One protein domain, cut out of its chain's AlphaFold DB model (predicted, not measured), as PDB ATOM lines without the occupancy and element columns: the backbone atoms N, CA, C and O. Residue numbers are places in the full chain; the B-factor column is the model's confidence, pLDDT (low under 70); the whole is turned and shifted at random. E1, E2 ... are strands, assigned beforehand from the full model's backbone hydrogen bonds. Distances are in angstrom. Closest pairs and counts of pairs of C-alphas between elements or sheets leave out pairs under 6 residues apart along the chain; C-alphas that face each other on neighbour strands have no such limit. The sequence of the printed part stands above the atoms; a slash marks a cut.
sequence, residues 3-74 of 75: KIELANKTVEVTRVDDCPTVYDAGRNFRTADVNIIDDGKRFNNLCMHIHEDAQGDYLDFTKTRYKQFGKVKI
ATOM      1  N   LYS A   3     -17.137  27.989 -10.743       90.75
ATOM      2  CA  LYS A   3     -17.138  27.878 -12.209       90.75
ATOM      3  C   LYS A   3     -17.685  29.156 -12.817       90.75
ATOM      4  O   LYS A   3     -18.676  29.688 -12.324       90.75
ATOM      5  N   ILE A   4     -17.026  29.640 -13.859       88.50
ATOM      6  CA  ILE A   4     -17.403  30.856 -14.570       88.50
ATOM      7  C   ILE A   4     -17.513  30.495 -16.044       88.50
ATOM      8  O   ILE A   4     -16.524  30.110 -16.669       88.50
ATOM      9  N   GLU A   5     -18.728  30.573 -16.573       88.38
ATOM     10  CA  GLU A   5     -19.049  30.187 -17.945       88.38
ATOM     11  C   GLU A   5     -19.092  31.420 -18.849       88.38
ATOM     12  O   GLU A   5     -19.700  32.440 -18.525       88.38
ATOM     13  N   LEU A   6     -18.414  31.325 -19.989       82.88
ATOM     14  CA  LEU A   6     -18.281  32.369 -20.998       82.88
ATOM     15  C   LEU A   6     -18.599  31.746 -22.362       82.88
ATOM     16  O   LEU A   6     -17.702  31.310 -23.082       82.88
ATOM     17  N   ALA A   7     -19.887  31.675 -22.701       83.69
ATOM     18  CA  ALA A   7     -20.388  30.954 -23.875       83.69
ATOM     19  C   ALA A   7     -19.929  29.478 -23.893       83.69
ATOM     20  O   ALA A   7     -20.305  28.708 -23.018       83.69
ATOM     21  N   ASN A   8     -19.108  29.078 -24.866       80.69
ATOM     22  CA  ASN A   8     -18.545  27.729 -25.024       80.69
ATOM     23  C   ASN A   8     -17.295  27.466 -24.162       80.69
ATOM     24  O   ASN A   8     -16.579  26.487 -24.386       80.69
ATOM     25  N   LYS A   9     -17.006  28.348 -23.203       88.06
ATOM     26  CA  LYS A   9     -15.780  28.330 -22.411       88.06
ATOM     27  C   LYS A   9     -16.072  28.327 -20.925       88.06
ATOM     28  O   LYS A   9     -17.063  28.897 -20.473       88.06
ATOM     29  N   THR A  10     -15.169  27.751 -20.144       92.81
ATOM     30  CA  THR A  10     -15.302  27.700 -18.687       92.81
ATOM     31  C   THR A  10     -13.966  27.979 -18.018       92.81
ATOM     32  O   THR A  10     -12.948  27.398 -18.391       92.81
ATOM     33  N   VAL A  11     -13.978  28.832 -16.995       94.06
ATOM     34  CA  VAL A  11     -12.893  28.947 -16.015       94.06
ATOM     35  C   VAL A  11     -13.364  28.292 -14.726       94.06
ATOM     36  O   VAL A  11     -14.353  28.711 -14.128       94.06
ATOM     37  N   GLU A  12     -12.667  27.252 -14.297       94.56
ATOM     38  CA  GLU A  12     -12.893  26.604 -13.014       94.56
ATOM     39  C   GLU A  12     -11.810  27.061 -12.043       94.56
ATOM     40  O   GLU A  12     -10.660  26.648 -12.156       94.56
ATOM     41  N   VAL A  13     -12.178  27.900 -11.080       93.75
ATOM     42  CA  VAL A  13     -11.291  28.320  -9.995       93.75
ATOM     43  C   VAL A  13     -11.332  27.250  -8.914       93.75
ATOM     44  O   VAL A  13     -12.346  27.066  -8.223       93.75
ATOM     45  N   THR A  14     -10.245  26.496  -8.792       92.88
ATOM     46  CA  THR A  14     -10.141  25.381  -7.847       92.88
ATOM     47  C   THR A  14      -9.692  25.849  -6.474       92.88
ATOM     48  O   THR A  14     -10.197  25.329  -5.478       92.88
ATOM     49  N   ARG A  15      -8.820  26.859  -6.421       91.88
ATOM     50  CA  ARG A  15      -8.294  27.448  -5.188       91.88
ATOM     51  C   ARG A  15      -8.003  28.934  -5.389       91.88
ATOM     52  O   ARG A  15      -7.588  29.336  -6.469       91.88
ATOM     53  N   VAL A  16      -8.222  29.717  -4.340       91.44
ATOM     54  CA  VAL A  16      -7.801  31.115  -4.215       91.44
ATOM     55  C   VAL A  16      -6.925  31.185  -2.975       91.44
ATOM     56  O   VAL A  16      -7.323  30.672  -1.929       91.44
ATOM     57  N   ASP A  17      -5.731  31.751  -3.103       89.44
ATOM     58  CA  ASP A  17      -4.842  31.993  -1.974       89.44
ATOM     59  C   ASP A  17      -5.026  33.423  -1.463       89.44
ATOM     60  O   ASP A  17      -4.751  34.399  -2.164       89.44
ATOM     61  N   ASP A  18      -5.466  33.539  -0.211       82.00
ATOM     62  CA  ASP A  18      -5.725  34.831   0.434       82.00
ATOM     63  C   ASP A  18      -4.435  35.590   0.780       82.00
ATOM     64  O   ASP A  18      -4.435  36.814   0.918       82.00
ATOM     65  N   CYS A  19      -3.315  34.876   0.882       82.50
ATOM     66  CA  CYS A  19      -1.998  35.457   1.102       82.50
ATOM     67  C   CYS A  19      -1.205  35.478  -0.209       82.50
ATOM     68  O   CYS A  19      -1.301  34.534  -0.992       82.50
ATOM     69  N   PRO A  20      -0.376  36.507  -0.454       82.62
ATOM     70  CA  PRO A  20       0.538  36.477  -1.581       82.62
ATOM     71  C   PRO A  20       1.501  35.287  -1.490       82.62
ATOM     72  O   PRO A  20       2.250  35.162  -0.523       82.62
ATOM     73  N   THR A  21       1.469  34.414  -2.491       81.06
ATOM     74  CA  THR A  21       2.253  33.166  -2.562       81.06
ATOM     75  C   THR A  21       3.401  33.257  -3.564       81.06
ATOM     76  O   THR A  21       4.330  32.452  -3.502       81.06
ATOM     77  N   VAL A  22       3.356  34.230  -4.482       86.88
ATOM     78  CA  VAL A  22       4.320  34.385  -5.578       86.88
ATOM     79  C   VAL A  22       4.900  35.794  -5.579       86.88
ATOM     80  O   VAL A  22       4.167  36.781  -5.502       86.88
ATOM     81  N   TYR A  23       6.224  35.884  -5.700       86.88
ATOM     82  CA  TYR A  23       6.937  37.133  -5.949       86.88
ATOM     83  C   TYR A  23       7.341  37.203  -7.422       86.88
ATOM     84  O   TYR A  23       8.099  36.357  -7.896       86.88
ATOM     85  N   ASP A  24       6.852  38.215  -8.131       84.25
ATOM     86  CA  ASP A  24       7.164  38.463  -9.538       84.25
ATOM     87  C   ASP A  24       7.331  39.968  -9.785       84.25
ATOM     88  O   ASP A  24       6.684  40.792  -9.142       84.25
ATOM     89  N   ALA A  25       8.230  40.343 -10.694       85.25
ATOM     90  CA  ALA A  25       8.466  41.729 -11.109       85.25
ATOM     91  C   ALA A  25       8.579  42.758  -9.956       85.25
ATOM     92  O   ALA A  25       8.131  43.898 -10.080       85.25
ATOM     93  N   GLY A  26       9.172  42.372  -8.821       89.50
ATOM     94  CA  GLY A  26       9.350  43.271  -7.675       89.50
ATOM     95  C   GLY A  26       8.155  43.355  -6.718       89.50
ATOM     96  O   GLY A  26       8.163  44.189  -5.813       89.50
ATOM     97  N   ARG A  27       7.114  42.536  -6.909       88.81
ATOM     98  CA  ARG A  27       5.867  42.590  -6.141       88.81
ATOM     99  C   ARG A  27       5.383  41.195  -5.743       88.81
ATOM    100  O   ARG A  27       5.527  40.228  -6.479       88.81
ATOM    101  N   ASN A  28       4.751  41.119  -4.573       88.88
ATOM    102  CA  ASN A  28       4.026  39.934  -4.128       88.88
ATOM    103  C   ASN A  28       2.601  39.913  -4.706       88.88
ATOM    104  O   ASN A  28       1.872  40.904  -4.602       88.88
ATOM    105  N   PHE A  29       2.197  38.774  -5.260       90.38
ATOM    106  CA  PHE A  29       0.874  38.536  -5.828       90.38
ATOM    107  C   PHE A  29       0.150  37.418  -5.081       90.38
ATOM    108  O   PHE A  29       0.735  36.379  -4.769       90.38
ATOM    109  N   ARG A  30      -1.145  37.634  -4.827       94.00
ATOM    110  CA  ARG A  30      -2.086  36.550  -4.520       94.00
ATOM    111  C   ARG A  30      -2.293  35.718  -5.782       94.00
ATOM    112  O   ARG A  30      -2.222  36.261  -6.889       94.00
ATOM    113  N   THR A  31      -2.546  34.425  -5.627       93.56
ATOM    114  CA  THR A  31      -2.717  33.511  -6.761       93.56
ATOM    115  C   THR A  31      -4.013  32.733  -6.692       93.56
ATOM    116  O   THR A  31      -4.554  32.484  -5.618       93.56
ATOM    117  N   ALA A  32      -4.496  32.321  -7.856       93.62
ATOM    118  CA  ALA A  32      -5.561  31.346  -7.978       93.62
ATOM    119  C   ALA A  32      -5.102  30.176  -8.845       93.62
ATOM    120  O   ALA A  32      -4.512  30.384  -9.910       93.62
ATOM    121  N   ASP A  33      -5.454  28.966  -8.423       93.38
ATOM    122  CA  ASP A  33      -5.357  27.784  -9.269       93.38
ATOM    123  C   ASP A  33      -6.627  27.679 -10.106       93.38
ATOM    124  O   ASP A  33      -7.748  27.673  -9.575       93.38
ATOM    125  N   VAL A  34      -6.455  27.587 -11.423       94.62
ATOM    126  CA  VAL A  34      -7.559  27.484 -12.368       94.62
ATOM    127  C   VAL A  34      -7.367  26.363 -13.376       94.62
ATOM    128  O   VAL A  34      -6.264  26.073 -13.844       94.62
ATOM    129  N   ASN A  35      -8.490  25.773 -13.774       94.38
ATOM    130  CA  ASN A  35      -8.587  24.970 -14.980       94.38
ATOM    131  C   ASN A  35      -9.392  25.745 -16.021       94.38
ATOM    132  O   ASN A  35     -10.398  26.375 -15.699       94.38
ATOM    133  N   ILE A  36      -8.968  25.676 -17.275       93.19
ATOM    134  CA  ILE A  36      -9.665  26.297 -18.399       93.19
ATOM    135  C   ILE A  36     -10.245  25.199 -19.281       93.19
ATOM    136  O   ILE A  36      -9.557  24.229 -19.593       93.19
ATOM    137  N   ILE A  37     -11.491  25.361 -19.710       92.00
ATOM    138  CA  ILE A  37     -12.125  24.536 -20.737       92.00
ATOM    139  C   ILE A  37     -12.460  25.454 -21.910       92.00
ATOM    140  O   ILE A  37     -13.177  26.435 -21.734       92.00
ATOM    141  N   ASP A  38     -11.925  25.152 -23.089       89.38
ATOM    142  CA  ASP A  38     -12.143  25.909 -24.326       89.38
ATOM    143  C   ASP A  38     -12.461  24.920 -25.452       89.38
ATOM    144  O   ASP A  38     -11.639  24.051 -25.755       89.38
ATOM    145  N   ASP A  39     -13.674  24.981 -26.007       86.69
ATOM    146  CA  ASP A  39     -14.157  24.051 -27.044       86.69
ATOM    147  C   ASP A  39     -13.945  22.566 -26.692       86.69
ATOM    148  O   ASP A  39     -13.475  21.752 -27.489       86.69
ATOM    149  N   GLY A  40     -14.244  22.207 -25.439       83.62
ATOM    150  CA  GLY A  40     -14.096  20.843 -24.920       83.62
ATOM    151  C   GLY A  40     -12.653  20.419 -24.621       83.62
ATOM    152  O   GLY A  40     -12.441  19.348 -24.051       83.62
ATOM    153  N   LYS A  41     -11.647  21.249 -24.928       88.19
ATOM    154  CA  LYS A  41     -10.258  21.017 -24.511       88.19
ATOM    155  C   LYS A  41     -10.037  21.584 -23.119       88.19
ATOM    156  O   LYS A  41     -10.282  22.761 -22.872       88.19
ATOM    157  N   ARG A  42      -9.534  20.740 -22.219       91.25
ATOM    158  CA  ARG A  42      -9.271  21.095 -20.825       91.25
ATOM    159  C   ARG A  42      -7.780  21.336 -20.588       91.25
ATOM    160  O   ARG A  42      -6.953  20.482 -20.895       91.25
ATOM    161  N   PHE A  43      -7.456  22.477 -19.993       89.62
ATOM    162  CA  PHE A  43      -6.120  22.880 -19.572       89.62
ATOM    163  C   PHE A  43      -6.106  22.982 -18.051       89.62
ATOM    164  O   PHE A  43      -6.815  23.813 -17.487       89.62
ATOM    165  N   ASN A  44      -5.339  22.114 -17.393       89.56
ATOM    166  CA  ASN A  44      -5.354  21.997 -15.937       89.56
ATOM    167  C   ASN A  44      -4.193  22.742 -15.266       89.56
ATOM    168  O   ASN A  44      -3.147  22.937 -15.887       89.56
ATOM    169  N   ASN A  45      -4.368  23.047 -13.978       84.94
ATOM    170  CA  ASN A  45      -3.322  23.490 -13.048       84.94
ATOM    171  C   ASN A  45      -2.611  24.785 -13.471       84.94
ATOM    172  O   ASN A  45      -1.386  24.888 -13.399       84.94
ATOM    173  N   LEU A  46      -3.369  25.773 -13.946       90.81
ATOM    174  CA  LEU A  46      -2.831  27.100 -14.224       90.81
ATOM    175  C   LEU A  46      -2.828  27.915 -12.933       90.81
ATOM    176  O   LEU A  46      -3.887  28.174 -12.373       90.81
ATOM    177  N   CYS A  47      -1.650  28.350 -12.499       91.25
ATOM    178  CA  CYS A  47      -1.515  29.325 -11.425       91.25
ATOM    179  C   CYS A  47      -1.524  30.733 -12.033       91.25
ATOM    180  O   CYS A  47      -0.713  31.047 -12.908       91.25
ATOM    181  N   MET A  48      -2.482  31.555 -11.617       92.44
ATOM    182  CA  MET A  48      -2.721  32.894 -12.152       92.44
ATOM    183  C   MET A  48      -2.595  33.938 -11.047       92.44
ATOM    184  O   MET A  48      -3.089  33.726  -9.942       92.44
ATOM    185  N   HIS A  49      -2.000  35.092 -11.359       93.94
ATOM    186  CA  HIS A  49      -2.019  36.243 -10.458       93.94
ATOM    187  C   HIS A  49      -3.445  36.781 -10.304       93.94
ATOM    188  O   HIS A  49      -4.173  36.948 -11.287       93.94
ATOM    189  N   ILE A  50      -3.819  37.083  -9.065       94.12
ATOM    190  CA  ILE A  50      -5.053  37.784  -8.729       94.12
ATOM    191  C   ILE A  50      -4.779  39.282  -8.764       94.12
ATOM    192  O   ILE A  50      -3.823  39.783  -8.162       94.12
ATOM    193  N   HIS A  51      -5.643  39.992  -9.475       92.88
ATOM    194  CA  HIS A  51      -5.677  41.442  -9.537       92.88
ATOM    195  C   HIS A  51      -6.922  41.952  -8.815       92.88
ATOM    196  O   HIS A  51      -7.911  41.236  -8.705       92.88
ATOM    197  N   GLU A  52      -6.877  43.198  -8.361       92.19
ATOM    198  CA  GLU A  52      -7.964  43.829  -7.620       92.19
ATOM    199  C   GLU A  52      -8.298  45.171  -8.272       92.19
ATOM    200  O   GLU A  52      -7.398  45.942  -8.630       92.19
ATOM    201  N   ASP A  53      -9.588  45.431  -8.463       93.25
ATOM    202  CA  ASP A  53     -10.113  46.737  -8.851       93.25
ATOM    203  C   ASP A  53     -11.299  47.141  -7.958       93.25
ATOM    204  O   ASP A  53     -11.620  46.477  -6.975       93.25
ATOM    205  N   ALA A  54     -11.966  48.254  -8.285       92.25
ATOM    206  CA  ALA A  54     -13.103  48.767  -7.512       92.25
ATOM    207  C   ALA A  54     -14.303  47.798  -7.413       92.25
ATOM    208  O   ALA A  54     -15.211  48.034  -6.621       92.25
ATOM    209  N   GLN A  55     -14.342  46.742  -8.229       90.19
ATOM    210  CA  GLN A  55     -15.393  45.723  -8.258       90.19
ATOM    211  C   GLN A  55     -14.943  44.409  -7.601       90.19
ATOM    212  O   GLN A  55     -15.733  43.465  -7.568       90.19
ATOM    213  N   GLY A  56     -13.712  44.353  -7.084       91.81
ATOM    214  CA  GLY A  56     -13.141  43.215  -6.373       91.81
ATOM    215  C   GLY A  56     -12.080  42.459  -7.171       91.81
ATOM    216  O   GLY A  56     -11.450  42.984  -8.094       91.81
ATOM    217  N   ASP A  57     -11.876  41.205  -6.781       94.25
ATOM    218  CA  ASP A  57     -10.812  40.356  -7.304       94.25
ATOM    219  C   ASP A  57     -11.157  39.754  -8.669       94.25
ATOM    220  O   ASP A  57     -12.244  39.202  -8.899       94.25
ATOM    221  N   TYR A  58     -10.183  39.783  -9.573       94.69
ATOM    222  CA  TYR A  58     -10.303  39.228 -10.909       94.69
ATOM    223  C   TYR A  58      -8.993  38.612 -11.414       94.69
ATOM    224  O   TYR A  58      -7.890  38.943 -10.980       94.69
ATOM    225  N   LEU A  59      -9.131  37.717 -12.388       94.25
ATOM    226  CA  LEU A  59      -8.042  37.134 -13.162       94.25
ATOM    227  C   LEU A  59      -7.971  37.816 -14.523       94.25
ATOM    228  O   LEU A  59      -8.994  37.972 -15.195       94.25
ATOM    229  N   ASP A  60      -6.773  38.213 -14.941       94.31
ATOM    230  CA  ASP A  60      -6.559  38.877 -16.227       94.31
ATOM    231  C   ASP A  60      -5.930  37.918 -17.241       94.31
ATOM    232  O   ASP A  60      -4.724  37.666 -17.234       94.31
ATOM    233  N   PHE A  61      -6.744  37.391 -18.153       92.25
ATOM    234  CA  PHE A  61      -6.250  36.519 -19.214       92.25
ATOM    235  C   PHE A  61      -5.751  37.290 -20.436       92.25
ATOM    236  O   PHE A  61      -5.136  36.672 -21.307       92.25
ATOM    237  N   THR A  62      -5.957  38.611 -20.526       92.12
ATOM    238  CA  THR A  62      -5.710  39.401 -21.752       92.12
ATOM    239  C   THR A  62      -4.252  39.379 -22.215       92.12
ATOM    240  O   THR A  62      -3.984  39.521 -23.408       92.12
ATOM    241  N   LYS A  63      -3.316  39.137 -21.289       86.31
ATOM    242  CA  LYS A  63      -1.872  39.012 -21.553       86.31
ATOM    243  C   LYS A  63      -1.380  37.567 -21.672       86.31
ATOM    244  O   LYS A  63      -0.186  37.335 -21.826       86.31
ATOM    245  N   THR A  64      -2.278  36.591 -21.599       86.94
ATOM    246  CA  THR A  64      -1.955  35.162 -21.708       86.94
ATOM    247  C   THR A  64      -2.320  34.624 -23.092       86.94
ATOM    248  O   THR A  64      -3.006  35.276 -23.882       86.94
ATOM    249  N   ARG A  65      -1.946  33.371 -23.378       86.38
ATOM    250  CA  ARG A  65      -2.438  32.655 -24.570       86.38
ATOM    251  C   ARG A  65      -3.957  32.416 -24.570       86.38
ATOM    252  O   ARG A  65      -4.496  32.048 -25.605       86.38
ATOM    253  N   TYR A  66      -4.629  32.638 -23.439       88.12
ATOM    254  CA  TYR A  66      -6.073  32.488 -23.258       88.12
ATOM    255  C   TYR A  66      -6.804  33.843 -23.243       88.12
ATOM    256  O   TYR A  66      -7.844  33.996 -22.609       88.12
ATOM    257  N   LYS A  67      -6.275  34.860 -23.936       88.50
ATOM    258  CA  LYS A  67      -6.837  36.225 -23.993       88.50
ATOM    259  C   LYS A  67      -8.327  36.314 -24.339       88.50
ATOM    260  O   LYS A  67      -8.977  37.279 -23.955       88.50
ATOM    261  N   GLN A  68      -8.879  35.306 -25.015       87.19
ATOM    262  CA  GLN A  68     -10.302  35.185 -25.336       87.19
ATOM    263  C   GLN A  68     -11.220  35.064 -24.108       87.19
ATOM    264  O   GLN A  68     -12.431  35.194 -24.264       87.19
ATOM    265  N   PHE A  69     -10.665  34.807 -22.920       88.88
ATOM    266  CA  PHE A  69     -11.384  34.808 -21.644       88.88
ATOM    267  C   PHE A  69     -11.477  36.205 -21.013       88.88
ATOM    268  O   PHE A  69     -12.292  36.420 -20.121       88.88
ATOM    269  N   GLY A  70     -10.680  37.172 -21.483       92.06
ATOM    270  CA  GLY A  70     -10.706  38.545 -20.982       92.06
ATOM    271  C   GLY A  70     -10.373  38.650 -19.491       92.06
ATOM    272  O   GLY A  70      -9.479  37.970 -18.990       92.06
ATOM    273  N   LYS A  71     -11.087  39.535 -18.787       93.50
ATOM    274  CA  LYS A  71     -11.017  39.658 -17.328       93.50
ATOM    275  C   LYS A  71     -12.150  38.864 -16.693       93.50
ATOM    276  O   LYS A  71     -13.311  39.052 -17.048       93.50
ATOM    277  N   VAL A  72     -11.808  38.014 -15.734       92.38
ATOM    278  CA  VAL A  72     -12.734  37.072 -15.103       92.38
ATOM    279  C   VAL A  72     -12.811  37.369 -13.614       92.38
ATOM    280  O   VAL A  72     -11.834  37.179 -12.898       92.38
ATOM    281  N   LYS A  73     -13.967  37.839 -13.142       92.38
ATOM    282  CA  LYS A  73     -14.193  38.126 -11.719       92.38
ATOM    283  C   LYS A  73     -14.278  36.842 -10.911       92.38
ATOM    284  O   LYS A  73     -15.028  35.940 -11.281       92.38
ATOM    285  N   ILE A  74     -13.555  36.769  -9.800       89.50
ATOM    286  CA  ILE A  74     -13.497  35.559  -8.969       89.50
ATOM    287  C   ILE A  74     -14.118  35.730  -7.586       89.50
ATOM    288  O   ILE A  74     -14.495  34.714  -7.000       89.50
TER     289      ILE A  74
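Overview. This is residues 3 to 74 of the 75 residues of an uncharacterized protein of Alkalihalobacillus clausii (UniProt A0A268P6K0). A single sheet of six strands curls like part of a barrel and folds back on itself, so that the leaf E1, E2 and E5 faces the smaller leaf E7 and E8, with the long bent strand E6 as the hinge. A small separate hairpin, E3 and E4, lies at one end of the longest axis and runs on into E5. The printed part has 72 residues, with no named helix and eight named strands, E1 to E8 in chain order; the large sheet has the order E1 - E2 - E5 - E6 - E7 - E8, all antiparallel, and the class is all strand. The whole is compact, with a radius of gyration of the C-alphas of 12.0 A and spans of 36 by 26 by 20 A.

Arrangement. E1, residues 3 to 6, is an edge strand and forms a hairpin with E2, residues 9 to 16, at 151 degrees; N 4 and O 11 are 2.8 A apart. E2 is also the antiparallel neighbour of E5, residues 31 to 38, at 160 degrees, with N 12 and O 35 at 2.8 A. Between them in the chain, E3, residues 22 to 24, and E4, residues 27 to 29, form a hairpin, with N 24 and O 27 at 2.9 A. E4 runs on into E5 at 59 degrees across one residue. E5 begins a meander, each strand the antiparallel neighbour of the one before, with E6, residues 41 to 53, E7, residues 56 to 60, and E8, residues 71 to 73. E6 bends by 78 degrees at residue 45 and its pairing is staggered: residues 41 to 49 pair with E5, where N 34 and O 46 are 2.8 A apart, and residues 50 to 53 with E7, where N 58 and O 51 are 2.8 A apart. E7 and E8 form a hairpin, with N 59 and O 72 at 2.8 A. The closest C-alphas of the edge strands E1 and E8, those of Ile 4 and Val 72, are 7.8 A apart.

Along the chain. E1 begins at C-alpha 3, (-17.138, 27.878, -12.209), and spans 9.9 A. E2 is 20.1 A long and E5 21.3 A. E3 and E4 are 6.4 A each. E6, the longest strand, measures 30.1 A and ends at C-alpha 53, (-10.113, 46.737, -8.851). E7 is 12.6 A long, and E8, 6.6 A, ends at C-alpha 73, (-14.193, 38.126, -11.719).

Size, cuts and confidence. The two C-alphas farthest apart, those of Gly 26 and Gly 40, are 36.7 A apart. The large sheet is strongly twisted. The printed part has no cut and no long link; the link E7 to E8, 10 residues, is short, and the others are tight. The mean pLDDT of the printed part is 89.9, and no printed residue is under 70.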